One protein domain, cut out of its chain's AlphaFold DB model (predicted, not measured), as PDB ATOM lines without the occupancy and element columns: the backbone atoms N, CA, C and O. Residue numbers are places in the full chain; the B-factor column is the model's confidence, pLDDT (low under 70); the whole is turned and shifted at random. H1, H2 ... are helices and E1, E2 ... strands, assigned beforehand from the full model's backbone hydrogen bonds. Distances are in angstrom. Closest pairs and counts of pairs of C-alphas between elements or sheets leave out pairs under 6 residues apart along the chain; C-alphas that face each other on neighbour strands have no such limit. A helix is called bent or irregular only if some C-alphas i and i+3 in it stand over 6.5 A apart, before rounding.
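AT A GLANCE: This is residues 11 to 79 of the 171 residues of an uncharacterized protein of Rhizophagus irregularis (UniProt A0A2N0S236). The model is a loose pair of lobes: one holds a small sheet of three strands with the helix H1, which only grazes it, and the other holds the short helix H2 with the unnamed tail of residues 67 to 79. The lobes are joined by the link from E3 to H2, of which residues 50 to 56 stick out. The printed part has 69 residues, with two named helices and three named strands in the order E1, E2, H1, E3, H2; the class is mixed, helices and strands. The sheet runs E2, E1, E3, all antiparallel. The whole is loose, with a radius of gyration of the C-alphas of 14.3 A and spans of 37 by 27 by 16 A.

IN THESE COORDINATES: E1 is residues 11 to 15, beginning at C-alpha 11 at (158.898, 196.823, 72.614), and is 13.7 A long. E2 is residues 18 to 21, 10.1 A long. H1, residues 25 to 37, is the longest helix, 18.4 A from C-alpha 25 at (150.605, 191.657, 67.491) to C-alpha 37. E3 is residues 44 to 48, 12.7 A long. H2 is residues 59 to 66, 10.8 A long, and ends at C-alpha 66 at (150.317, 193.900, 74.674).

HOW THE PARTS SIT: E1 is the inner strand of the sheet, and E2 and E3 are its edge strands. E1 and E2 form a hairpin, antiparallel at 161 degrees; N 13 and O 20 are within hydrogen-bond range at 2.8 A, as are N 18 and O 15 at 2.9 A. E1 and E3 are antiparallel at 152 degrees, with N 12 and O 46 at 2.9 A and N 46 and O 12 at 2.7 A. H1 is on the sheet but only grazes it, with its residues 27 to 35. E2, H1 and E3 make a split strand-helix-strand unit, two strands running the same way with a helix between them in the chain and E1 between them in the sheet; its crossover is right-handed. H2 is not on the sheet, and is apart from E1 and E2. H1 and H2 are close but not clearly touching: their closest C-alphas, those of Asp 25 and Tyr 66, are 7.5 A apart. Their lines are only just about perpendicular, at 70.5 degrees. In H1 and H2 every O i to N i+4 pair is within hydrogen-bond range.

THE WHOLE: The two C-alphas farthest apart, those of Gly 17 and Ser 77, are 38.1 A apart. The printed part has no cut, and no link is long. Residues 50 to 56 stand free. The mean pLDDT of the printed part is 73.7; 19 residues are under 70, among them residues 21 to 25, 49 to 54 and 68 to 71.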
ATOM      1  N   LEU A  11     158.332 197.998  73.252       72.06
ATOM      2  CA  LEU A  11     158.898 196.823  72.614       72.06
ATOM      3  C   LEU A  11     159.569 197.272  71.317       72.06
ATOM      4  O   LEU A  11     158.930 197.855  70.436       72.06
ATOM      5  N   SER A  12     160.857 196.989  71.192       76.19
ATOM      6  CA  SER A  12     161.602 197.263  69.973       76.19
ATOM      7  C   SER A  12     162.470 196.082  69.585       76.19
ATOM      8  O   SER A  12     162.871 195.286  70.423       76.19
ATOM      9  N   MET A  13     162.738 195.927  68.297       75.94
ATOM     10  CA  MET A  13     163.558 194.844  67.774       75.94
ATOM     11  C   MET A  13     164.638 195.408  66.877       75.94
ATOM     12  O   MET A  13     164.364 196.252  66.030       75.94
ATOM     13  N   LEU A  14     165.865 194.950  67.067       79.00
ATOM     14  CA  LEU A  14     167.003 195.321  66.245       79.00
ATOM     15  C   LEU A  14     167.371 194.152  65.349       79.00
ATOM     16  O   LEU A  14     167.540 193.023  65.812       79.00
ATOM     17  N   ASN A  15     167.534 194.462  64.075       78.50
ATOM     18  CA  ASN A  15     168.161 193.587  63.102       78.50
ATOM     19  C   ASN A  15     169.225 194.390  62.330       78.50
ATOM     20  O   ASN A  15     169.324 195.606  62.496       78.50
ATOM     21  N   ASP A  16     169.980 193.745  61.445       76.75
ATOM     22  CA  ASP A  16     171.010 194.338  60.584       76.75
ATOM     23  C   ASP A  16     170.492 195.546  59.775       76.75
ATOM     24  O   ASP A  16     171.255 196.427  59.390       76.75
ATOM     25  N   GLY A  17     169.175 195.610  59.537       70.44
ATOM     26  CA  GLY A  17     168.491 196.712  58.853       70.44
ATOM     27  C   GLY A  17     168.010 197.866  59.746       70.44
ATOM     28  O   GLY A  17     167.387 198.786  59.219       70.44
ATOM     29  N   GLY A  18     168.246 197.826  61.061       76.50
ATOM     30  CA  GLY A  18     167.874 198.885  62.009       76.50
ATOM     31  C   GLY A  18     166.904 198.459  63.119       76.50
ATOM     32  O   GLY A  18     166.553 197.284  63.256       76.50
ATOM     33  N   LYS A  19     166.513 199.436  63.954       77.81
ATOM     34  CA  LYS A  19     165.600 199.271  65.100       77.81
ATOM     35  C   LYS A  19     164.154 199.497  64.646       77.81
ATOM     36  O   LYS A  19     163.839 200.534  64.069       77.81
ATOM     37  N   PHE A  20     163.277 198.550  64.944       73.06
ATOM     38  CA  PHE A  20     161.842 198.599  64.684       73.06
ATOM     39  C   PHE A  20     161.104 198.674  66.017       73.06
ATOM     40  O   PHE A  20     161.316 197.811  66.861       73.06
ATOM     41  N   SER A  21     160.216 199.646  66.217       66.56
ATOM     42  CA  SER A  21     159.289 199.639  67.351       66.56
ATOM     43  C   SER A  21     157.856 199.567  66.850       66.56
ATOM     44  O   SER A  21     157.346 200.465  66.182       66.56
ATOM     45  N   ARG A  22     157.199 198.438  67.112       65.06
ATOM     46  CA  ARG A  22     155.782 198.232  66.799       65.06
ATOM     47  C   ARG A  22     155.086 197.697  68.042       65.06
ATOM     48  O   ARG A  22     155.630 196.857  68.747       65.06
ATOM     49  N   ARG A  23     153.901 198.244  68.328       62.38
ATOM     50  CA  ARG A  23     153.207 198.112  69.623       62.38
ATOM     51  C   ARG A  23     152.047 197.110  69.624       62.38
ATOM     52  O   ARG A  23     151.273 197.109  70.571       62.38
ATOM     53  N   ASN A  24     151.873 196.314  68.571       69.50
ATOM     54  CA  ASN A  24     150.770 195.356  68.482       69.50
ATOM     55  C   ASN A  24     151.176 194.057  67.773       69.50
ATOM     56  O   ASN A  24     152.164 194.024  67.036       69.50
ATOM     57  N   ASP A  25     150.383 193.012  68.004       69.06
ATOM     58  CA  ASP A  25     150.605 191.657  67.491       69.06
ATOM     59  C   ASP A  25     150.663 191.608  65.956       69.06
ATOM     60  O   ASP A  25     151.629 191.124  65.372       69.06
ATOM     61  N   GLN A  26     149.705 192.254  65.287       74.12
ATOM     62  CA  GLN A  26     149.679 192.359  63.825       74.12
ATOM     63  C   GLN A  26     150.967 192.985  63.262       74.12
ATOM     64  O   GLN A  26     151.569 192.479  62.313       74.12
ATOM     65  N   GLY A  27     151.428 194.080  63.868       77.25
ATOM     66  CA  GLY A  27     152.650 194.755  63.459       77.25
ATOM     67  C   GLY A  27     153.901 193.915  63.712       77.25
ATOM     68  O   GLY A  27     154.864 194.042  62.950       77.25
ATOM     69  N   PHE A  28     153.879 193.066  64.742       76.12
ATOM     70  CA  PHE A  28     154.932 192.103  65.043       76.12
ATOM     71  C   PHE A  28     154.963 190.960  64.017       76.12
ATOM     72  O   PHE A  28     156.019 190.707  63.435       76.12
ATOM     73  N   HIS A  29     153.816 190.355  63.695       80.75
ATOM     74  CA  HIS A  29     153.700 189.331  62.651       80.75
ATOM     75  C   HIS A  29     154.187 189.818  61.284       80.75
ATOM     76  O   HIS A  29     154.988 189.144  60.635       80.75
ATOM     77  N   GLU A  30     153.778 191.013  60.854       83.31
ATOM     78  CA  GLU A  30     154.253 191.605  59.597       83.31
ATOM     79  C   GLU A  30     155.780 191.740  59.554       83.31
ATOM     80  O   GLU A  30     156.407 191.514  58.520       83.31
ATOM     81  N   MET A  31     156.397 192.088  60.681       79.00
ATOM     82  CA  MET A  31     157.843 192.255  60.765       79.00
ATOM     83  C   MET A  31     158.583 190.910  60.774       79.00
ATOM     84  O   MET A  31     159.588 190.774  60.073       79.00
ATOM     85  N   LEU A  32     158.053 189.889  61.456       83.56
ATOM     86  CA  LEU A  32     158.569 188.521  61.350       83.56
ATOM     87  C   LEU A  32     158.506 188.010  59.904       83.56
ATOM     88  O   LEU A  32     159.478 187.435  59.414       83.56
ATOM     89  N   HIS A  33     157.416 188.289  59.182       84.25
ATOM     90  CA  HIS A  33     157.314 187.965  57.758       84.25
ATOM     91  C   HIS A  33     158.403 188.652  56.923       84.25
ATOM     92  O   HIS A  33     158.997 188.018  56.046       84.25
ATOM     93  N   VAL A  34     158.730 189.915  57.218       82.06
ATOM     94  CA  VAL A  34     159.846 190.619  56.566       82.06
ATOM     95  C   VAL A  34     161.180 189.921  56.847       82.06
ATOM     96  O   VAL A  34     161.977 189.753  55.923       82.06
ATOM     97  N   PHE A  35     161.434 189.477  58.077       82.88
ATOM     98  CA  PHE A  35     162.674 188.775  58.436       82.88
ATOM     99  C   PHE A  35     162.814 187.431  57.721       82.88
ATOM    100  O   PHE A  35     163.861 187.158  57.126       82.88
ATOM    101  N   VAL A  36     161.730 186.653  57.664       83.94
ATOM    102  CA  VAL A  36     161.673 185.397  56.903       83.94
ATOM    103  C   VAL A  36     161.930 185.648  55.415       83.94
ATOM    104  O   VAL A  36     162.764 184.972  54.819       83.94
ATOM    105  N   SER A  37     161.294 186.664  54.817       84.44
ATOM    106  CA  SER A  37     161.478 186.991  53.392       84.44
ATOM    107  C   SER A  37     162.910 187.407  53.032       84.44
ATOM    108  O   SER A  37     163.340 187.238  51.894       84.44
ATOM    109  N   LYS A  38     163.663 187.928  54.009       84.38
ATOM    110  CA  LYS A  38     165.063 188.349  53.862       84.38
ATOM    111  C   LYS A  38     166.064 187.262  54.264       84.38
ATOM    112  O   LYS A  38     167.262 187.534  54.271       84.38
ATOM    113  N   ASN A  39     165.591 186.059  54.601       83.69
ATOM    114  CA  ASN A  39     166.401 184.946  55.100       83.69
ATOM    115  C   ASN A  39     167.285 185.338  56.303       83.69
ATOM    116  O   ASN A  39     168.410 184.861  56.447       83.69
ATOM    117  N   ASN A  40     166.785 186.251  57.146       78.75
ATOM    118  CA  ASN A  40     167.494 186.751  58.315       78.75
ATOM    119  C   ASN A  40     166.767 186.309  59.585       78.75
ATOM    120  O   ASN A  40     165.734 186.861  59.952       78.75
ATOM    121  N   PHE A  41     167.323 185.299  60.246       80.12
ATOM    122  CA  PHE A  41     166.714 184.655  61.411       80.12
ATOM    123  C   PHE A  41     167.296 185.131  62.742       80.12
ATOM    124  O   PHE A  41     166.994 184.550  63.783       80.12
ATOM    125  N   LYS A  42     168.146 186.164  62.725       81.62
ATOM    126  CA  LYS A  42     168.747 186.722  63.931       81.62
ATOM    127  C   LYS A  42     168.217 188.130  64.152       81.62
ATOM    128  O   LYS A  42     168.431 189.021  63.344       81.62
ATOM    129  N   PHE A  43     167.547 188.337  65.273       79.50
ATOM    130  CA  PHE A  43     167.116 189.654  65.717       79.50
ATOM    131  C   PHE A  43     167.182 189.715  67.240       79.50
ATOM    132  O   PHE A  43     167.080 188.694  67.921       79.50
ATOM    133  N   THR A  44     167.366 190.916  67.769       76.75
ATOM    134  CA  THR A  44     167.394 191.172  69.210       76.75
ATOM    135  C   THR A  44     166.121 191.893  69.600       76.75
ATOM    136  O   THR A  44     165.772 192.889  68.973       76.75
ATOM    137  N   VAL A  45     165.446 191.424  70.644       76.38
ATOM    138  CA  VAL A  45     164.264 192.082  71.205       76.38
ATOM    139  C   VAL A  45     164.672 192.894  72.430       76.38
ATOM    140  O   VAL A  45     165.332 192.382  73.329       76.38
ATOM    141  N   PHE A  46     164.259 194.153  72.470       72.00
ATOM    142  CA  PHE A  46     164.404 195.069  73.591       72.00
ATOM    143  C   PHE A  46     163.028 195.385  74.158       72.00
ATOM    144  O   PHE A  46     162.099 195.723  73.423       72.00
ATOM    145  N   ILE A  47     162.923 195.325  75.478       71.44
ATOM    146  CA  ILE A  47     161.759 195.798  76.216       71.44
ATOM    147  C   ILE A  47     162.262 196.937  77.094       71.44
ATOM    148  O   ILE A  47     162.968 196.711  78.073       71.44
ATOM    149  N   GLU A  48     161.947 198.168  76.709       70.31
ATOM    150  CA  GLU A  48     162.336 199.366  77.447       70.31
ATOM    151  C   GLU A  48     161.150 199.804  78.310       70.31
ATOM    152  O   GLU A  48     160.095 200.135  77.783       70.31
ATOM    153  N   THR A  49     161.293 199.795  79.639       67.44
ATOM    154  CA  THR A  49     160.244 200.243  80.576       67.44
ATOM    155  C   THR A  49     160.747 201.439  81.394       67.44
ATOM    156  O   THR A  49     161.279 201.247  82.488       67.44
ATOM    157  N   PRO A  50     160.625 202.682  80.892       61.41
ATOM    158  CA  PRO A  50     161.284 203.840  81.498       61.41
ATOM    159  C   PRO A  50     160.637 204.332  82.803       61.41
ATOM    160  O   PRO A  50     161.272 205.079  83.540       61.41
ATOM    161  N   SER A  51     159.391 203.943  83.108       63.12
ATOM    162  CA  SER A  51     158.619 204.559  84.204       63.12
ATOM    163  C   SER A  51     158.408 203.702  85.454       63.12
ATOM    164  O   SER A  51     158.044 204.259  86.489       63.12
ATOM    165  N   LYS A  52     158.594 202.374  85.392       67.00
ATOM    166  CA  LYS A  52     158.280 201.464  86.510       67.00
ATOM    167  C   LYS A  52     159.340 200.377  86.699       67.00
ATOM    168  O   LYS A  52     159.814 199.833  85.699       67.00
ATOM    169  N   PRO A  53     159.693 200.026  87.952       67.12
ATOM    170  CA  PRO A  53     160.576 198.899  88.238       67.12
ATOM    171  C   PRO A  53     159.955 197.579  87.763       67.12
ATOM    172  O   PRO A  53     158.734 197.433  87.720       67.12
ATOM    173  N   PHE A  54     160.798 196.591  87.445       63.75
ATOM    174  CA  PHE A  54     160.361 195.270  86.964       63.75
ATOM    175  C   PHE A  54     159.321 194.608  87.889       63.75
ATOM    176  O   PHE A  54     158.389 193.969  87.416       63.75
ATOM    177  N   SER A  55     159.429 194.832  89.202       70.06
ATOM    178  CA  SER A  55     158.496 194.328  90.219       70.06
ATOM    179  C   SER A  55     157.048 194.799  90.055       70.06
ATOM    180  O   SER A  55     156.140 194.150  90.568       70.06
ATOM    181  N   ASP A  56     156.812 195.913  89.359       72.25
ATOM    182  CA  ASP A  56     155.474 196.500  89.212       72.25
ATOM    183  C   ASP A  56     154.688 195.912  88.027       72.25
ATOM    184  O   ASP A  56     153.471 196.136  87.896       72.25
ATOM    185  N   TRP A  57     155.381 195.153  87.173       71.75
ATOM    186  CA  TRP A  57     154.835 194.459  86.014       71.75
ATOM    187  C   TRP A  57     154.269 193.103  86.434       71.75
ATOM    188  O   TRP A  57     154.984 192.111  86.548       71.75
ATOM    189  N   SER A  58     152.957 193.052  86.663       76.94
ATOM    190  CA  SER A  58     152.254 191.785  86.860       76.94
ATOM    191  C   SER A  58     151.854 191.172  85.521       76.94
ATOM    192  O   SER A  58     151.576 191.883  84.554       76.94
ATOM    193  N   PHE A  59     151.769 189.843  85.483       75.19
ATOM    194  CA  PHE A  59     151.379 189.099  84.287       75.19
ATOM    195  C   PHE A  59     150.071 189.610  83.632       75.19
ATOM    196  O   PHE A  59     150.100 189.897  82.433       75.19
ATOM    197  N   PRO A  60     148.979 189.887  84.383       78.81
ATOM    198  CA  PRO A  60     147.770 190.479  83.806       78.81
ATOM    199  C   PRO A  60     147.984 191.845  83.148       78.81
ATOM    200  O   PRO A  60     147.415 192.119  82.095       78.81
ATOM    201  N   LYS A  61     148.819 192.709  83.742       75.69
ATOM    202  CA  LYS A  61     149.113 194.039  83.184       75.69
ATOM    203  C   LYS A  61     149.888 193.931  81.876       75.69
ATOM    204  O   LYS A  61     149.627 194.700  80.959       75.69
ATOM    205  N   VAL A  62     150.828 192.989  81.794       74.00
ATOM    206  CA  VAL A  62     151.587 192.715  80.564       74.00
ATOM    207  C   VAL A  62     150.645 192.193  79.479       74.00
ATOM    208  O   VAL A  62     150.669 192.707  78.365       74.00
ATOM    209  N   CYS A  63     149.766 191.246  79.813       75.31
ATOM    210  CA  CYS A  63     148.786 190.710  78.869       75.31
ATOM    211  C   CYS A  63     147.850 191.792  78.331       75.31
ATOM    212  O   CYS A  63     147.730 191.960  77.122       75.31
ATOM    213  N   GLN A  64     147.272 192.603  79.217       73.25
ATOM    214  CA  GLN A  64     146.405 193.710  78.827       73.25
ATOM    215  C   GLN A  64     147.137 194.757  77.976       73.25
ATOM    216  O   GLN A  64     146.565 195.282  77.025       73.25
ATOM    217  N   LEU A  65     148.392 195.070  78.315       72.00
ATOM    218  CA  LEU A  65     149.170 196.078  77.604       72.00
ATOM    219  C   LEU A  65     149.484 195.662  76.162       72.00
ATOM    220  O   LEU A  65     149.394 196.479  75.250       72.00
ATOM    221  N   TYR A  66     149.883 194.408  75.972       68.75
ATOM    222  CA  TYR A  66     150.317 193.900  74.674       68.75
ATOM    223  C   TYR A  66     149.207 193.165  73.913       68.75
ATOM    224  O   TYR A  66     149.451 192.680  72.812       68.75
ATOM    225  N   GLY A  67     147.994 193.097  74.472       71.12
ATOM    226  CA  GLY A  67     146.886 192.332  73.898       71.12
ATOM    227  C   GLY A  67     147.189 190.833  73.821       71.12
ATOM    228  O   GLY A  67     146.801 190.188  72.856       71.12
ATOM    229  N   LEU A  68     147.937 190.298  74.793       67.94
ATOM    230  CA  LEU A  68     148.309 188.885  74.832       67.94
ATOM    231  C   LEU A  68     147.195 188.087  75.508       67.94
ATOM    232  O   LEU A  68     146.823 188.386  76.641       67.94
ATOM    233  N   GLY A  69     146.728 187.044  74.827       64.19
ATOM    234  CA  GLY A  69     145.686 186.143  75.312       64.19
ATOM    235  C   GLY A  69     144.359 186.349  74.585       64.19
ATOM    236  O   GLY A  69     143.823 187.448  74.538       64.19
ATOM    237  N   GLU A  70     143.818 185.262  74.036       60.69
ATOM    238  CA  GLU A  70     142.461 185.217  73.466       60.69
ATOM    239  C   GLU A  70     141.376 185.073  74.552       60.69
ATOM    240  O   GLU A  70     140.184 185.114  74.260       60.69
ATOM    241  N   SER A  71     141.797 184.869  75.803       66.62
ATOM    242  CA  SER A  71     140.941 184.595  76.955       66.62
ATOM    243  C   SER A  71     140.791 185.832  77.836       66.62
ATOM    244  O   SER A  71     141.769 186.529  78.107       66.62
ATOM    245  N   ASP A  72     139.584 186.041  78.364       70.62
ATOM    246  CA  ASP A  72     139.312 187.037  79.408       70.62
ATOM    247  C   ASP A  72     139.999 186.690  80.748       70.62
ATOM    248  O   ASP A  72     140.112 187.537  81.638       70.62
ATOM    249  N   ASP A  73     140.472 185.448  80.906       70.81
ATOM    250  CA  ASP A  73     141.261 185.021  82.060       70.81
ATOM    251  C   ASP A  73     142.740 185.404  81.880       70.81
ATOM    252  O   ASP A  73     143.480 184.821  81.089       70.81
ATOM    253  N   LEU A  74     143.177 186.399  82.655       69.25
ATOM    254  CA  LEU A  74     144.550 186.909  82.680       69.25
ATOM    255  C   LEU A  74     145.450 186.160  83.682       69.25
ATOM    256  O   LEU A  74     146.499 186.666  84.088       69.25
ATOM    257  N   SER A  75     145.033 184.977  84.135       73.69
ATOM    258  CA  SER A  75     145.813 184.093  84.993       73.69
ATOM    259  C   SER A  75     146.898 183.339  84.217       73.69
ATOM    260  O   SER A  75     146.715 182.922  83.073       73.69
ATOM    261  N   LEU A  76     148.018 183.048  84.888       68.88
ATOM    262  CA  LEU A  76     149.031 182.121  84.371       68.88
ATOM    263  C   LEU A  76     148.488 180.692  84.182       68.88
ATOM    264  O   LEU A  76     149.084 179.920  83.442       68.88
ATOM    265  N   SER A  77     147.366 180.338  84.821       73.00
ATOM    266  CA  SER A  77     146.746 179.008  84.712       73.00
ATOM    267  C   SER A  77     146.141 178.704  83.343       73.00
ATOM    268  O   SER A  77     145.885 177.539  83.056       73.00
ATOM    269  N   VAL A  78     145.897 179.724  82.511       70.81
ATOM    270  CA  VAL A  78     145.410 179.543  81.131       70.81
ATOM    271  C   VAL A  78     146.504 178.968  80.235       70.81
ATOM    272  O   VAL A  78     146.224 178.273  79.258       70.81
ATOM    273  N   PHE A  79     147.767 179.222  80.576       69.19
ATOM    274  CA  PHE A  79     148.892 178.682  79.836       69.19
ATOM    275  C   PHE A  79     149.090 177.235  80.244       69.19
ATOM    276  O   PHE A  79     149.190 176.907  81.428       69.19
TER     277      PHE A  79